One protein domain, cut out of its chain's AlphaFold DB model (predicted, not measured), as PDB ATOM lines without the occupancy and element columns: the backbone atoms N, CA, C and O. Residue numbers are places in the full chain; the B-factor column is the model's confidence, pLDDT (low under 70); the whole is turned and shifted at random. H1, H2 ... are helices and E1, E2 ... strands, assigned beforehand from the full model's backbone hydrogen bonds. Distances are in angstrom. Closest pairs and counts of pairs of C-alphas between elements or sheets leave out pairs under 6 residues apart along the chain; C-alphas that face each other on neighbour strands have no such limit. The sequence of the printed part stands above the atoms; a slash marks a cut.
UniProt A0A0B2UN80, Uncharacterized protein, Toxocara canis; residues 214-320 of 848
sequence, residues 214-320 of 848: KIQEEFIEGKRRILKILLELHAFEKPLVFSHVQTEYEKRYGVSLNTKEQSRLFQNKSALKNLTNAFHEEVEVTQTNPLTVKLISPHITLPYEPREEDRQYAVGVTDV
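What this domain is: This is residues 214 to 320 of the 848 residues of an uncharacterized protein of Toxocara canis (UniProt A0A0B2UN80). Look for a small hairpin, E1 and E2, at one side of a body of helices: the long H1 crosses the short H3, H4 runs side by side with H3 and H5, and H2 packs on residues 225 to 230 of H1. Residues 240 to 241 pair antiparallel with 292 to 293 of E2. The 107 printed residues hold H1, H2, H3, H4, E1, E2, H5 in that order, mostly helix, with an antiparallel sheet E1 - E2. The whole is compact and rounded, radius of gyration of the C-alphas 12.6 A, spanning 30 by 28 by 26 A.

Where its parts are: Find E1 at residues 283 to 288 and E2 at 291 to 295. H1, residues 214 to 232, starts at C-alpha 214, (124.478, 91.089, 19.975), and runs 27.0 A. H2 is residues 242 to 253, 16.2 A; H3 is 259 to 266, H4 is 271 to 278, and H5 is 308 to 315, ending at C-alpha 315, (111.033, 81.080, 18.752).

How they stand to each other: In the hairpin, check N 284 and O 294, 2.8 A apart, within hydrogen-bond range. The closest C-alphas of H4 and E1 are Leu 275 and Val 283, 6.8 A; those of H2 and E2 are Phe 242 and Thr 292, 5.5 A. H1 and H2 touch at Ile 229 and Val 245, C-alphas 6.7 A apart, a steep tilt of 67 degrees, only just short of about perpendicular. With residues 215 to 222 alone, H1 touches H3, about perpendicular at 76 degrees; C-alphas 219 and 265 come closest, 4.9 A. H3 and H4 touch, closest C-alphas Phe 266 and Asn 274, 6.5 A, a shallow tilt of 3 degrees, the same way. H4 and H5 touch, C-alphas 278 and 314 being closest at 4.2 A, opposite ways at 20 degrees. H1 and H5 are apart. In H1 to H5 every O i to N i+4 pair is within hydrogen-bond range.

The domain as a whole: The C-alphas of Lys 214 and Glu 237 are farthest apart, 34.3 A. The printed part has no cut, and its long link is E2 to H5. The model's pLDDT is under 70 at residues 303 to 310, 312 and 315 to 320.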
ATOM      1  N   LYS A 214     125.037  90.050  20.861       79.00
ATOM      2  CA  LYS A 214     124.478  91.089  19.975       79.00
ATOM      3  C   LYS A 214     122.991  90.880  19.635       79.00
ATOM      4  O   LYS A 214     122.216  91.826  19.646       79.00
ATOM      5  N   ILE A 215     122.579  89.646  19.346       79.88
ATOM      6  CA  ILE A 215     121.184  89.323  19.003       79.88
ATOM      7  C   ILE A 215     120.308  89.378  20.264       79.88
ATOM      8  O   ILE A 215     119.182  89.863  20.213       79.88
ATOM      9  N   GLN A 216     120.849  88.960  21.414       79.81
ATOM     10  CA  GLN A 216     120.200  89.106  22.717       79.81
ATOM     11  C   GLN A 216     119.978  90.588  23.081       79.81
ATOM     12  O   GLN A 216     118.891  90.950  23.517       79.81
ATOM     13  N   GLU A 217     120.976  91.448  22.867       82.31
ATOM     14  CA  GLU A 217     120.912  92.903  23.068       82.31
ATOM     15  C   GLU A 217     119.839  93.544  22.173       82.31
ATOM     16  O   GLU A 217     118.972  94.264  22.672       82.31
ATOM     17  N   GLU A 218     119.834  93.218  20.874       85.81
ATOM     18  CA  GLU A 218     118.819  93.691  19.920       85.81
ATOM     19  C   GLU A 218     117.398  93.200  20.292       85.81
ATOM     20  O   GLU A 218     116.439  93.965  20.163       85.81
ATOM     21  N   PHE A 219     117.250  91.987  20.840       86.62
ATOM     22  CA  PHE A 219     115.972  91.446  21.335       86.62
ATOM     23  C   PHE A 219     115.470  92.144  22.612       86.62
ATOM     24  O   PHE A 219     114.305  92.553  22.671       86.62
ATOM     25  N   ILE A 220     116.332  92.327  23.626       84.88
ATOM     26  CA  ILE A 220     115.988  93.057  24.866       84.88
ATOM     27  C   ILE A 220     115.576  94.490  24.520       84.88
ATOM     28  O   ILE A 220     114.571  94.993  25.029       84.88
ATOM     29  N   GLU A 221     116.336  95.149  23.640       86.69
ATOM     30  CA  GLU A 221     116.011  96.492  23.179       86.69
ATOM     31  C   GLU A 221     114.664  96.509  22.436       86.69
ATOM     32  O   GLU A 221     113.826  97.369  22.716       86.69
ATOM     33  N   GLY A 222     114.412  95.531  21.561       88.12
ATOM     34  CA  GLY A 222     113.129  95.341  20.884       88.12
ATOM     35  C   GLY A 222     111.948  95.247  21.852       88.12
ATOM     36  O   GLY A 222     110.999  96.029  21.721       88.12
ATOM     37  N   LYS A 223     112.027  94.358  22.857       88.81
ATOM     38  CA  LYS A 223     111.025  94.259  23.937       88.81
ATOM     39  C   LYS A 223     110.846  95.606  24.641       88.81
ATOM     40  O   LYS A 223     109.739  96.143  24.685       88.81
ATOM     41  N   ARG A 224     111.939  96.190  25.147       87.81
ATOM     42  CA  ARG A 224     111.926  97.425  25.949       87.81
ATOM     43  C   ARG A 224     111.333  98.618  25.193       87.81
ATOM     44  O   ARG A 224     110.527  99.347  25.768       87.81
ATOM     45  N   ARG A 225     111.702  98.817  23.922       89.06
ATOM     46  CA  ARG A 225     111.191  99.910  23.075       89.06
ATOM     47  C   ARG A 225     109.677  99.806  22.854       89.06
ATOM     48  O   ARG A 225     108.989 100.821  22.929       89.06
ATOM     49  N   ILE A 226     109.154  98.598  22.619       90.19
ATOM     50  CA  ILE A 226     107.716  98.373  22.389       90.19
ATOM     51  C   ILE A 226     106.918  98.475  23.696       90.19
ATOM     52  O   ILE A 226     105.932  99.210  23.739       90.19
ATOM     53  N   LEU A 227     107.364  97.826  24.779       88.94
ATOM     54  CA  LEU A 227     106.697  97.907  26.086       88.94
ATOM     55  C   LEU A 227     106.629  99.344  26.612       88.94
ATOM     56  O   LEU A 227     105.587  99.757  27.115       88.94
ATOM     57  N   LYS A 228     107.697 100.135  26.436       89.38
ATOM     58  CA  LYS A 228     107.698 101.550  26.830       89.38
ATOM     59  C   LYS A 228     106.612 102.353  26.101       89.38
ATOM     60  O   LYS A 228     105.911 103.130  26.740       89.38
ATOM     61  N   ILE A 229     106.435 102.137  24.794       90.00
ATOM     62  CA  ILE A 229     105.368 102.789  24.015       90.00
ATOM     63  C   ILE A 229     103.986 102.357  24.516       90.00
ATOM     64  O   ILE A 229     103.116 103.201  24.690       90.00
ATOM     65  N   LEU A 230     103.777 101.066  24.785       88.06
ATOM     66  CA  LEU A 230     102.488 100.563  25.273       88.06
ATOM     67  C   LEU A 230     102.132 101.106  26.668       88.06
ATOM     68  O   LEU A 230     100.970 101.434  26.911       88.06
ATOM     69  N   LEU A 231     103.117 101.244  27.562       87.62
ATOM     70  CA  LEU A 231     102.934 101.847  28.887       87.62
ATOM     71  C   LEU A 231     102.593 103.341  28.778       87.62
ATOM     72  O   LEU A 231     101.604 103.781  29.356       87.62
ATOM     73  N   GLU A 232     103.354 104.109  27.989       87.75
ATOM     74  CA  GLU A 232     103.103 105.546  27.775       87.75
ATOM     75  C   GLU A 232     101.775 105.840  27.050       87.75
ATOM     76  O   GLU A 232     101.205 106.913  27.228       87.75
ATOM     77  N   LEU A 233     101.261 104.900  26.250       88.00
ATOM     78  CA  LEU A 233      99.948 104.996  25.600       88.00
ATOM     79  C   LEU A 233      98.802 104.398  26.444       88.00
ATOM     80  O   LEU A 233      97.694 104.238  25.932       88.00
ATOM     81  N   HIS A 234      99.046 104.062  27.719       84.44
ATOM     82  CA  HIS A 234      98.052 103.514  28.656       84.44
ATOM     83  C   HIS A 234      97.321 102.260  28.130       84.44
ATOM     84  O   HIS A 234      96.134 102.039  28.385       84.44
ATOM     85  N   ALA A 235      98.047 101.384  27.425       85.38
ATOM     86  CA  ALA A 235      97.490 100.204  26.756       85.38
ATOM     87  C   ALA A 235      96.914  99.125  27.702       85.38
ATOM     88  O   ALA A 235      96.432  98.098  27.232       85.38
ATOM     89  N   PHE A 236      96.973  99.320  29.023       85.81
ATOM     90  CA  PHE A 236      96.303  98.475  30.019       85.81
ATOM     91  C   PHE A 236      94.823  98.865  30.206       85.81
ATOM     92  O   PHE A 236      93.978  97.987  30.387       85.81
ATOM     93  N   GLU A 237      94.485 100.160  30.102       81.88
ATOM     94  CA  GLU A 237      93.100 100.661  30.152       81.88
ATOM     95  C   GLU A 237      92.348 100.381  28.849       81.88
ATOM     96  O   GLU A 237      91.177  99.999  28.866       81.88
ATOM     97  N   LYS A 238      93.006 100.616  27.706       86.00
ATOM     98  CA  LYS A 238      92.375 100.616  26.380       86.00
ATOM     99  C   LYS A 238      93.196  99.781  25.395       86.00
ATOM    100  O   LYS A 238      94.378 100.071  25.223       86.00
ATOM    101  N   PRO A 239      92.593  98.793  24.706       86.69
ATOM    102  CA  PRO A 239      93.263  98.084  23.622       86.69
ATOM    103  C   PRO A 239      93.669  99.054  22.503       86.69
ATOM    104  O   PRO A 239      92.861  99.868  22.053       86.69
ATOM    105  N   LEU A 240      94.916  98.960  22.045       87.69
ATOM    106  CA  LEU A 240      95.495  99.825  21.020       87.69
ATOM    107  C   LEU A 240      95.695  99.070  19.711       87.69
ATOM    108  O   LEU A 240      96.222  97.958  19.689       87.69
ATOM    109  N   VAL A 241      95.353  99.707  18.594       89.44
ATOM    110  CA  VAL A 241      95.660  99.162  17.269       89.44
ATOM    111  C   VAL A 241      97.168  99.245  17.021       89.44
ATOM    112  O   VAL A 241      97.782 100.300  17.184       89.44
ATOM    113  N   PHE A 242      97.777  98.145  16.584       88.56
ATOM    114  CA  PHE A 242      99.226  98.011  16.434       88.56
ATOM    115  C   PHE A 242      99.843  99.028  15.457       88.56
ATOM    116  O   PHE A 242     100.987  99.437  15.639       88.56
ATOM    117  N   SER A 243      99.087  99.525  14.472       87.69
ATOM    118  CA  SER A 243      99.537 100.615  13.589       87.69
ATOM    119  C   SER A 243      99.844 101.919  14.342       87.69
ATOM    120  O   SER A 243     100.745 102.659  13.941       87.69
ATOM    121  N   HIS A 244      99.167 102.192  15.462       88.75
ATOM    122  CA  HIS A 244      99.482 103.330  16.327       88.75
ATOM    123  C   HIS A 244     100.830 103.124  17.038       88.75
ATOM    124  O   HIS A 244     101.663 104.030  17.049       88.75
ATOM    125  N   VAL A 245     101.093 101.900  17.512       88.12
ATOM    126  CA  VAL A 245     102.382 101.493  18.103       88.12
ATOM    127  C   VAL A 245     103.515 101.610  17.079       88.12
ATOM    128  O   VAL A 245     104.567 102.156  17.398       88.12
ATOM    129  N   GLN A 246     103.299 101.174  15.831       89.19
ATOM    130  CA  GLN A 246     104.266 101.350  14.738       89.19
ATOM    131  C   GLN A 246     104.548 102.834  14.449       89.19
ATOM    132  O   GLN A 246     105.703 103.202  14.246       89.19
ATOM    133  N   THR A 247     103.514 103.683  14.478       90.25
ATOM    134  CA  THR A 247     103.637 105.133  14.233       90.25
ATOM    135  C   THR A 247     104.454 105.827  15.327       90.25
ATOM    136  O   THR A 247     105.365 106.594  15.022       90.25
ATOM    137  N   GLU A 248     104.180 105.532  16.603       88.62
ATOM    138  CA  GLU A 248     104.978 106.057  17.719       88.62
ATOM    139  C   GLU A 248     106.408 105.493  17.721       88.62
ATOM    140  O   GLU A 248     107.346 106.240  17.984       88.62
ATOM    141  N   TYR A 249     106.608 104.219  17.362       92.06
ATOM    142  CA  TYR A 249     107.946 103.628  17.236       92.06
ATOM    143  C   TYR A 249     108.785 104.360  16.176       92.06
ATOM    144  O   TYR A 249     109.913 104.769  16.453       92.06
ATOM    145  N   GLU A 250     108.221 104.590  14.988       91.75
ATOM    146  CA  GLU A 250     108.902 105.291  13.893       91.75
ATOM    147  C   GLU A 250     109.237 106.744  14.267       91.75
ATOM    148  O   GLU A 250     110.374 107.185  14.094       91.75
ATOM    149  N   LYS A 251     108.286 107.451  14.890       91.62
ATOM    150  CA  LYS A 251     108.443 108.819  15.412       91.62
ATOM    151  C   LYS A 251     109.532 108.950  16.489       91.62
ATOM    152  O   LYS A 251     110.154 110.005  16.586       91.62
ATOM    153  N   ARG A 252     109.748 107.915  17.311       89.50
ATOM    154  CA  ARG A 252     110.696 107.929  18.445       89.50
ATOM    155  C   ARG A 252     112.099 107.454  18.085       89.50
ATOM    156  O   ARG A 252     113.065 107.962  18.644       89.50
ATOM    157  N   TYR A 253     112.208 106.472  17.191       88.06
ATOM    158  CA  TYR A 253     113.470 105.789  16.886       88.06
ATOM    159  C   TYR A 253     113.966 106.011  15.449       88.06
ATOM    160  O   TYR A 253     115.028 105.505  15.096       88.06
ATOM    161  N   GLY A 254     113.219 106.737  14.609       85.38
ATOM    162  CA  GLY A 254     113.583 107.021  13.213       85.38
ATOM    163  C   GLY A 254     113.549 105.800  12.285       85.38
ATOM    164  O   GLY A 254     113.995 105.880  11.142       85.38
ATOM    165  N   VAL A 255     113.039 104.662  12.766       88.62
ATOM    166  CA  VAL A 255     113.007 103.378  12.056       88.62
ATOM    167  C   VAL A 255     111.584 102.838  12.074       88.62
ATOM    168  O   VAL A 255     111.003 102.638  13.136       88.62
ATOM    169  N   SER A 256     111.024 102.569  10.897       86.62
ATOM    170  CA  SER A 256     109.688 101.984  10.772       86.62
ATOM    171  C   SER A 256     109.668 100.532  11.261       86.62
ATOM    172  O   SER A 256     110.466  99.713  10.794       86.62
ATOM    173  N   LEU A 257     108.730 100.185  12.152       89.38
ATOM    174  CA  LEU A 257     108.565  98.840  12.727       89.38
ATOM    175  C   LEU A 257     107.899  97.870  11.722       89.38
ATOM    176  O   LEU A 257     106.792  97.360  11.919       89.38
ATOM    177  N   ASN A 258     108.579  97.666  10.596       86.50
ATOM    178  CA  ASN A 258     108.166  96.858   9.450       86.50
ATOM    179  C   ASN A 258     108.716  95.417   9.528       86.50
ATOM    180  O   ASN A 258     109.397  95.047  10.478       86.50
ATOM    181  N   THR A 259     108.454  94.588   8.512       85.06
ATOM    182  CA  THR A 259     108.873  93.171   8.486       85.06
ATOM    183  C   THR A 259     110.386  92.950   8.577       85.06
ATOM    184  O   THR A 259     110.802  91.907   9.085       85.06
ATOM    185  N   LYS A 260     111.222  93.900   8.127       84.88
ATOM    186  CA  LYS A 260     112.687  93.829   8.261       84.88
ATOM    187  C   LYS A 260     113.111  94.083   9.707       84.88
ATOM    188  O   LYS A 260     113.881  93.300  10.249       84.88
ATOM    189  N   GLU A 261     112.566  95.121  10.337       86.69
ATOM    190  CA  GLU A 261     112.881  95.464  11.731       86.69
ATOM    191  C   GLU A 261     112.317  94.426  12.715       86.69
ATOM    192  O   GLU A 261     113.017  93.986  13.620       86.69
ATOM    193  N   GLN A 262     111.105  93.919  12.468       86.38
ATOM    194  CA  GLN A 262     110.530  92.775  13.191       86.38
ATOM    195  C   GLN A 262     111.419  91.522  13.096       86.38
ATOM    196  O   GLN A 262     111.630  90.837  14.095       86.38
ATOM    197  N   SER A 263     111.997  91.251  11.915       83.56
ATOM    198  CA  SER A 263     112.946  90.140  11.744       83.56
ATOM    199  C   SER A 263     114.255  90.377  12.496       83.56
ATOM    200  O   SER A 263     114.785  89.436  13.069       83.56
ATOM    201  N   ARG A 264     114.768  91.615  12.516       86.00
ATOM    202  CA  ARG A 264     116.000  91.971  13.236       86.00
ATOM    203  C   ARG A 264     115.842  91.794  14.747       86.00
ATOM    204  O   ARG A 264     116.689  91.176  15.378       86.00
ATOM    205  N   LEU A 265     114.754  92.322  15.306       85.31
ATOM    206  CA  LEU A 265     114.513  92.346  16.751       85.31
ATOM    207  C   LEU A 265     114.061  90.987  17.312       85.31
ATOM    208  O   LEU A 265     114.404  90.657  18.441       85.31
ATOM    209  N   PHE A 266     113.286  90.201  16.552       84.00
ATOM    210  CA  PHE A 266     112.597  89.005  17.071       84.00
ATOM    211  C   PHE A 266     112.780  87.742  16.208       84.00
ATOM    212  O   PHE A 266     112.040  86.774  16.374       84.00
ATOM    213  N   GLN A 267     113.720  87.743  15.253       80.62
ATOM    214  CA  GLN A 267     114.003  86.632  14.323       80.62
ATOM    215  C   GLN A 267     112.793  86.133  13.500       80.62
ATOM    216  O   GLN A 267     112.800  85.041  12.927       80.62
ATOM    217  N   ASN A 268     111.726  86.935  13.413       80.25
ATOM    218  CA  ASN A 268     110.449  86.529  12.836       80.25
ATOM    219  C   ASN A 268     109.727  87.724  12.183       80.25
ATOM    220  O   ASN A 268     109.644  88.825  12.723       80.25
ATOM    221  N   LYS A 269     109.204  87.496  10.973       84.00
ATOM    222  CA  LYS A 269     108.606  88.515  10.090       84.00
ATOM    223  C   LYS A 269     107.193  88.944  10.507       84.00
ATOM    224  O   LYS A 269     106.695  89.943   9.992       84.00
ATOM    225  N   SER A 270     106.514  88.173  11.362       82.38
ATOM    226  CA  SER A 270     105.092  88.356  11.673       82.38
ATOM    227  C   SER A 270     104.891  89.072  13.007       82.38
ATOM    228  O   SER A 270     105.061  88.467  14.059       82.38
ATOM    229  N   ALA A 271     104.440  90.330  12.964       83.50
ATOM    230  CA  ALA A 271     104.142  91.112  14.168       83.50
ATOM    231  C   ALA A 271     103.173  90.390  15.126       83.50
ATOM    232  O   ALA A 271     103.424  90.374  16.324       83.50
ATOM    233  N   LEU A 272     102.126  89.730  14.605       83.25
ATOM    234  CA  LEU A 272     101.199  88.919  15.408       83.25
ATOM    235  C   LEU A 272     101.937  87.821  16.186       83.25
ATOM    236  O   LEU A 272     101.789  87.746  17.399       83.25
ATOM    237  N   LYS A 273     102.766  87.010  15.511       83.19
ATOM    238  CA  LYS A 273     103.552  85.976  16.200       83.19
ATOM    239  C   LYS A 273     104.507  86.593  17.212       83.19
ATOM    240  O   LYS A 273     104.597  86.094  18.318       83.19
ATOM    241  N   ASN A 274     105.190  87.679  16.861       86.81
ATOM    242  CA  ASN A 274     106.159  88.309  17.754       86.81
ATOM    243  C   ASN A 274     105.482  88.782  19.048       86.81
ATOM    244  O   ASN A 274     106.012  88.528  20.122       86.81
ATOM    245  N   LEU A 275     104.285  89.372  18.955       85.44
ATOM    246  CA  LEU A 275     103.463  89.753  20.109       85.44
ATOM    247  C   LEU A 275     103.032  88.527  20.931       85.44
ATOM    248  O   LEU A 275     103.324  88.476  22.118       85.44
ATOM    249  N   THR A 276     102.421  87.514  20.305       81.94
ATOM    250  CA  THR A 276     101.944  86.300  20.999       81.94
ATOM    251  C   THR A 276     103.062  85.466  21.637       81.94
ATOM    252  O   THR A 276     102.826  84.819  22.650       81.94
ATOM    253  N   ASN A 277     104.261  85.448  21.050       83.19
ATOM    254  CA  ASN A 277     105.368  84.586  21.470       83.19
ATOM    255  C   ASN A 277     106.373  85.310  22.376       83.19
ATOM    256  O   ASN A 277     106.700  84.821  23.457       83.19
ATOM    257  N   ALA A 278     106.895  86.462  21.944       82.38
ATOM    258  CA  ALA A 278     107.893  87.179  22.727       82.38
ATOM    259  C   ALA A 278     107.241  87.914  23.905       82.38
ATOM    260  O   ALA A 278     107.777  87.851  25.003       82.38
ATOM    261  N   PHE A 279     106.090  88.562  23.711       85.00
ATOM    262  CA  PHE A 279     105.442  89.403  24.729       85.00
ATOM    263  C   PHE A 279     104.341  88.659  25.516       85.00
ATOM    264  O   PHE A 279     103.332  89.257  25.879       85.00
ATOM    265  N   HIS A 280     104.491  87.348  25.730       79.06
ATOM    266  CA  HIS A 280     103.424  86.488  26.258       79.06
ATOM    267  C   HIS A 280     103.098  86.715  27.750       79.06
ATOM    268  O   HIS A 280     101.966  86.456  28.151       79.06
ATOM    269  N   GLU A 281     104.041  87.215  28.564       80.25
ATOM    270  CA  GLU A 281     103.761  87.641  29.951       80.25
ATOM    271  C   GLU A 281     103.143  89.052  29.995       80.25
ATOM    272  O   GLU A 281     102.457  89.419  30.950       80.25
ATOM    273  N   GLU A 282     103.411  89.872  28.974       82.88
ATOM    274  CA  GLU A 282     103.192  91.318  29.024       82.88
ATOM    275  C   GLU A 282     101.970  91.809  28.222       82.88
ATOM    276  O   GLU A 282     101.338  92.798  28.607       82.88
ATOM    277  N   VAL A 283     101.644  91.162  27.095       84.69
ATOM    278  CA  VAL A 283     100.710  91.668  26.074       84.69
ATOM    279  C   VAL A 283      99.672  90.622  25.654       84.69
ATOM    280  O   VAL A 283      99.981  89.593  25.057       84.69
ATOM    281  N   GLU A 284      98.403  90.966  25.847       85.44
ATOM    282  CA  GLU A 284      97.244  90.264  25.301       85.44
ATOM    283  C   GLU A 284      96.939  90.773  23.877       85.44
ATOM    284  O   GLU A 284      96.889  91.982  23.628       85.44
ATOM    285  N   VAL A 285      96.700  89.864  22.924       85.31
ATOM    286  CA  VAL A 285      96.251  90.217  21.564       85.31
ATOM    287  C   VAL A 285      94.736  90.044  21.481       85.31
ATOM    288  O   VAL A 285      94.240  88.933  21.328       85.31
ATOM    289  N   THR A 286      93.992  91.146  21.567       81.25
ATOM    290  CA  THR A 286      92.521  91.110  21.655       81.25
ATOM    291  C   THR A 286      91.841  90.895  20.301       81.25
ATOM    292  O   THR A 286      90.760  90.312  20.242       81.25
ATOM    293  N   GLN A 287      92.453  91.354  19.202       77.25
ATOM    294  CA  GLN A 287      91.945  91.193  17.832       77.25
ATOM    295  C   GLN A 287      93.100  91.039  16.834       77.25
ATOM    296  O   GLN A 287      94.165  91.630  17.005       77.25
ATOM    297  N   THR A 288      92.892  90.271  15.761       79.00
ATOM    298  CA  THR A 288      93.894  90.058  14.695       79.00
ATOM    299  C   THR A 288      93.760  91.021  13.517       79.00
ATOM    300  O   THR A 288      94.756  91.291  12.844       79.00
ATOM    301  N   ASN A 289      92.553  91.527  13.245       77.69
ATOM    302  CA  ASN A 289      92.262  92.382  12.098       77.69
ATOM    303  C   ASN A 289      91.173  93.428  12.442       77.69
ATOM    304  O   ASN A 289      89.995  93.075  12.440       77.69
ATOM    305  N   PRO A 290      91.540  94.694  12.722       75.75
ATOM    306  CA  PRO A 290      92.910  95.195  12.812       75.75
ATOM    307  C   PRO A 290      93.650  94.591  14.018       75.75
ATOM    308  O   PRO A 290      93.057  94.332  15.064       75.75
ATOM    309  N   LEU A 291      94.958  94.359  13.871       86.19
ATOM    310  CA  LEU A 291      95.788  93.796  14.939       86.19
ATOM    311  C   LEU A 291      95.779  94.741  16.146       86.19
ATOM    312  O   LEU A 291      96.252  95.871  16.036       86.19
ATOM    313  N   THR A 292      95.240  94.279  17.271       86.31
ATOM    314  CA  THR A 292      94.966  95.096  18.458       86.31
ATOM    315  C   THR A 292      95.557  94.427  19.694       86.31
ATOM    316  O   THR A 292      95.394  93.223  19.896       86.31
ATOM    317  N   VAL A 293      96.273  95.214  20.494       89.06
ATOM    318  CA  VAL A 293      97.073  94.773  21.642       89.06
ATOM    319  C   VAL A 293      96.644  95.488  22.916       89.06
ATOM    320  O   VAL A 293      96.272  96.660  22.880       89.06
ATOM    321  N   LYS A 294      96.728  94.798  24.048       88.44
ATOM    322  CA  LYS A 294      96.461  95.335  25.382       88.44
ATOM    323  C   LYS A 294      97.561  94.855  26.330       88.44
ATOM    324  O   LYS A 294      98.028  93.729  26.195       88.44
ATOM    325  N   LEU A 295      97.994  95.681  27.277       87.50
ATOM    326  CA  LEU A 295      98.891  95.223  28.342       87.50
ATOM    327  C   LEU A 295      98.099  94.430  29.384       87.50
ATOM    328  O   LEU A 295      97.009  94.844  29.787       87.50
ATOM    329  N   ILE A 296      98.668  93.314  29.837       84.88
ATOM    330  CA  ILE A 296      98.052  92.433  30.844       84.88
ATOM    331  C   ILE A 296      98.045  93.105  32.230       84.88
ATOM    332  O   ILE A 296      97.113  92.919  33.010       84.88
ATOM    333  N   SER A 297      99.050  93.939  32.519       78.88
ATOM    334  CA  SER A 297      99.224  94.638  33.798       78.88
ATOM    335  C   SER A 297      99.698  96.090  33.591       78.88
ATOM    336  O   SER A 297     100.485  96.343  32.677       78.88
ATOM    337  N   PRO A 298      99.295  97.055  34.446       76.44
ATOM    338  CA  PRO A 298      99.903  98.391  34.495       76.44
ATOM    339  C   PRO A 298     101.326  98.389  35.087       76.44
ATOM    340  O   PRO A 298     102.020  99.404  35.044       76.44
ATOM    341  N   HIS A 299     101.765  97.276  35.682       72.19
ATOM    342  CA  HIS A 299     103.039  97.141  36.392       72.19
ATOM    343  C   HIS A 299     103.903  96.052  35.751       72.19
ATOM    344  O   HIS A 299     104.241  95.047  36.370       72.19
ATOM    345  N   ILE A 300     104.238  96.254  34.476       76.56
ATOM    346  CA  ILE A 300     105.142  95.382  33.721       76.56
ATOM    347  C   ILE A 300     106.586  95.824  33.955       76.56
ATOM    348  O   ILE A 300     106.951  96.979  33.722       76.56
ATOM    349  N   THR A 301     107.426  94.890  34.394       72.00
ATOM    350  CA  THR A 301     108.868  95.091  34.519       72.00
ATOM    351  C   THR A 301     109.512  95.094  33.132       72.00
ATOM    352  O   THR A 301     109.404  94.138  32.371       72.00
ATOM    353  N   LEU A 302     110.205  96.180  32.778       72.75
ATOM    354  CA  LEU A 302     110.960  96.233  31.524       72.75
ATOM    355  C   LEU A 302     112.167  95.281  31.624       72.75
ATOM    356  O   LEU A 302     113.009  95.493  32.501       72.75
ATOM    357  N   PRO A 303     112.302  94.269  30.745       66.62
ATOM    358  CA  PRO A 303     113.351  93.268  30.881       66.62
ATOM    359  C   PRO A 303     114.752  93.877  30.756       66.62
ATOM    360  O   PRO A 303     114.992  94.844  30.016       66.62
ATOM    361  N   TYR A 304     115.683  93.288  31.504       60.38
ATOM    362  CA  TYR A 304     117.109  93.622  31.485       60.38
ATOM    363  C   TYR A 304     117.947  92.465  30.930       60.38
ATOM    364  O   TYR A 304     118.857  92.698  30.143       60.38
ATOM    365  N   GLU A 305     117.558  91.227  31.238       65.62
ATOM    366  CA  GLU A 305     118.017  90.003  30.582       65.62
ATOM    367  C   GLU A 305     116.790  89.156  30.196       65.62
ATOM    368  O   GLU A 305     115.804  89.178  30.936       65.62
ATOM    369  N   PRO A 306     116.804  88.425  29.064       65.38
ATOM    370  CA  PRO A 306     115.736  87.505  28.704       65.38
ATOM    371  C   PRO A 306     115.996  86.145  29.356       65.38
ATOM    372  O   PRO A 306     117.103  85.593  29.242       65.38
ATOM    373  N   ARG A 307     114.972  85.589  30.009       66.75
ATOM    374  CA  ARG A 307     115.019  84.250  30.614       66.75
ATOM    375  C   ARG A 307     115.270  83.190  29.535       66.75
ATOM    376  O   ARG A 307     115.170  83.452  28.337       66.75
ATOM    377  N   GLU A 308     115.609  81.972  29.939       64.62
ATOM    378  CA  GLU A 308     115.693  80.858  28.984       64.62
ATOM    379  C   GLU A 308     114.309  80.558  28.371       64.62
ATOM    380  O   GLU A 308     114.191  80.347  27.166       64.62
ATOM    381  N   GLU A 309     113.256  80.673  29.183       64.12
ATOM    382  CA  GLU A 309     111.846  80.560  28.786       64.12
ATOM    383  C   GLU A 309     111.441  81.615  27.740       64.12
ATOM    384  O   GLU A 309     110.910  81.242  26.695       64.12
ATOM    385  N   ASP A 310     111.774  82.907  27.933       69.06
ATOM    386  CA  ASP A 310     111.545  83.978  26.936       69.06
ATOM    387  C   ASP A 310     112.051  83.575  25.541       69.06
ATOM    388  O   ASP A 310     111.386  83.813  24.531       69.06
ATOM    389  N   ARG A 311     113.246  82.970  25.480       72.12
ATOM    390  CA  ARG A 311     113.909  82.577  24.226       72.12
ATOM    391  C   ARG A 311     113.176  81.409  23.573       72.12
ATOM    392  O   ARG A 311     112.954  81.431  22.363       72.12
ATOM    393  N   GLN A 312     112.775  80.415  24.368       69.94
ATOM    394  CA  GLN A 312     112.014  79.256  23.897       69.94
ATOM    395  C   GLN A 312     110.637  79.668  23.363       69.94
ATOM    396  O   GLN A 312     110.286  79.277  22.245       69.94
ATOM    397  N   TYR A 313     109.908  80.529  24.082       70.56
ATOM    398  CA  TYR A 313     108.613  81.046  23.635       70.56
ATOM    399  C   TYR A 313     108.741  81.943  22.402       70.56
ATOM    400  O   TYR A 313     108.017  81.717  21.434       70.56
ATOM    401  N   ALA A 314     109.688  82.893  22.368       70.06
ATOM    402  CA  ALA A 314     109.896  83.807  21.233       70.06
ATOM    403  C   ALA A 314     110.107  83.079  19.893       70.06
ATOM    404  O   ALA A 314     109.614  83.521  18.853       70.06
ATOM    405  N   VAL A 315     110.807  81.942  19.923       66.81
ATOM    406  CA  VAL A 315     111.033  81.080  18.752       66.81
ATOM    407  C   VAL A 315     109.890  80.069  18.541       66.81
ATOM    408  O   VAL A 315     109.678  79.584  17.425       66.81
ATOM    409  N   GLY A 316     109.127  79.776  19.594       61.59
ATOM    410  CA  GLY A 316     108.033  78.809  19.607       61.59
ATOM    411  C   GLY A 316     108.503  77.364  19.761       61.59
ATOM    412  O   GLY A 316     107.893  76.479  19.167       61.59
ATOM    413  N   VAL A 317     109.601  77.112  20.489       59.56
ATOM    414  CA  VAL A 317     109.975  75.759  20.966       59.56
ATOM    415  C   VAL A 317     108.851  75.227  21.848       59.56
ATOM    416  O   VAL A 317     108.290  74.170  21.569       59.56
ATOM    417  N   THR A 318     108.474  76.023  22.842       55.38
ATOM    418  CA  THR A 318     107.250  75.891  23.625       55.38
ATOM    419  C   THR A 318     106.088  76.553  22.880       55.38
ATOM    420  O   THR A 318     106.184  77.702  22.441       55.38
ATOM    421  N   ASP A 319     104.975  75.833  22.729       52.03
ATOM    422  CA  ASP A 319     103.720  76.425  22.262       52.03
ATOM    423  C   ASP A 319     103.091  77.219  23.425       52.03
ATOM    424  O   ASP A 319     102.890  76.685  24.514       52.03
ATOM    425  N   VAL A 320     102.789  78.504  23.208       55.97
ATOM    426  CA  VAL A 320     101.995  79.314  24.150       55.97
ATOM    427  C   VAL A 320     100.539  78.842  24.082       55.97
ATOM    428  O   VAL A 320      99.999  78.693  22.982       55.97
TER     429      VAL A 320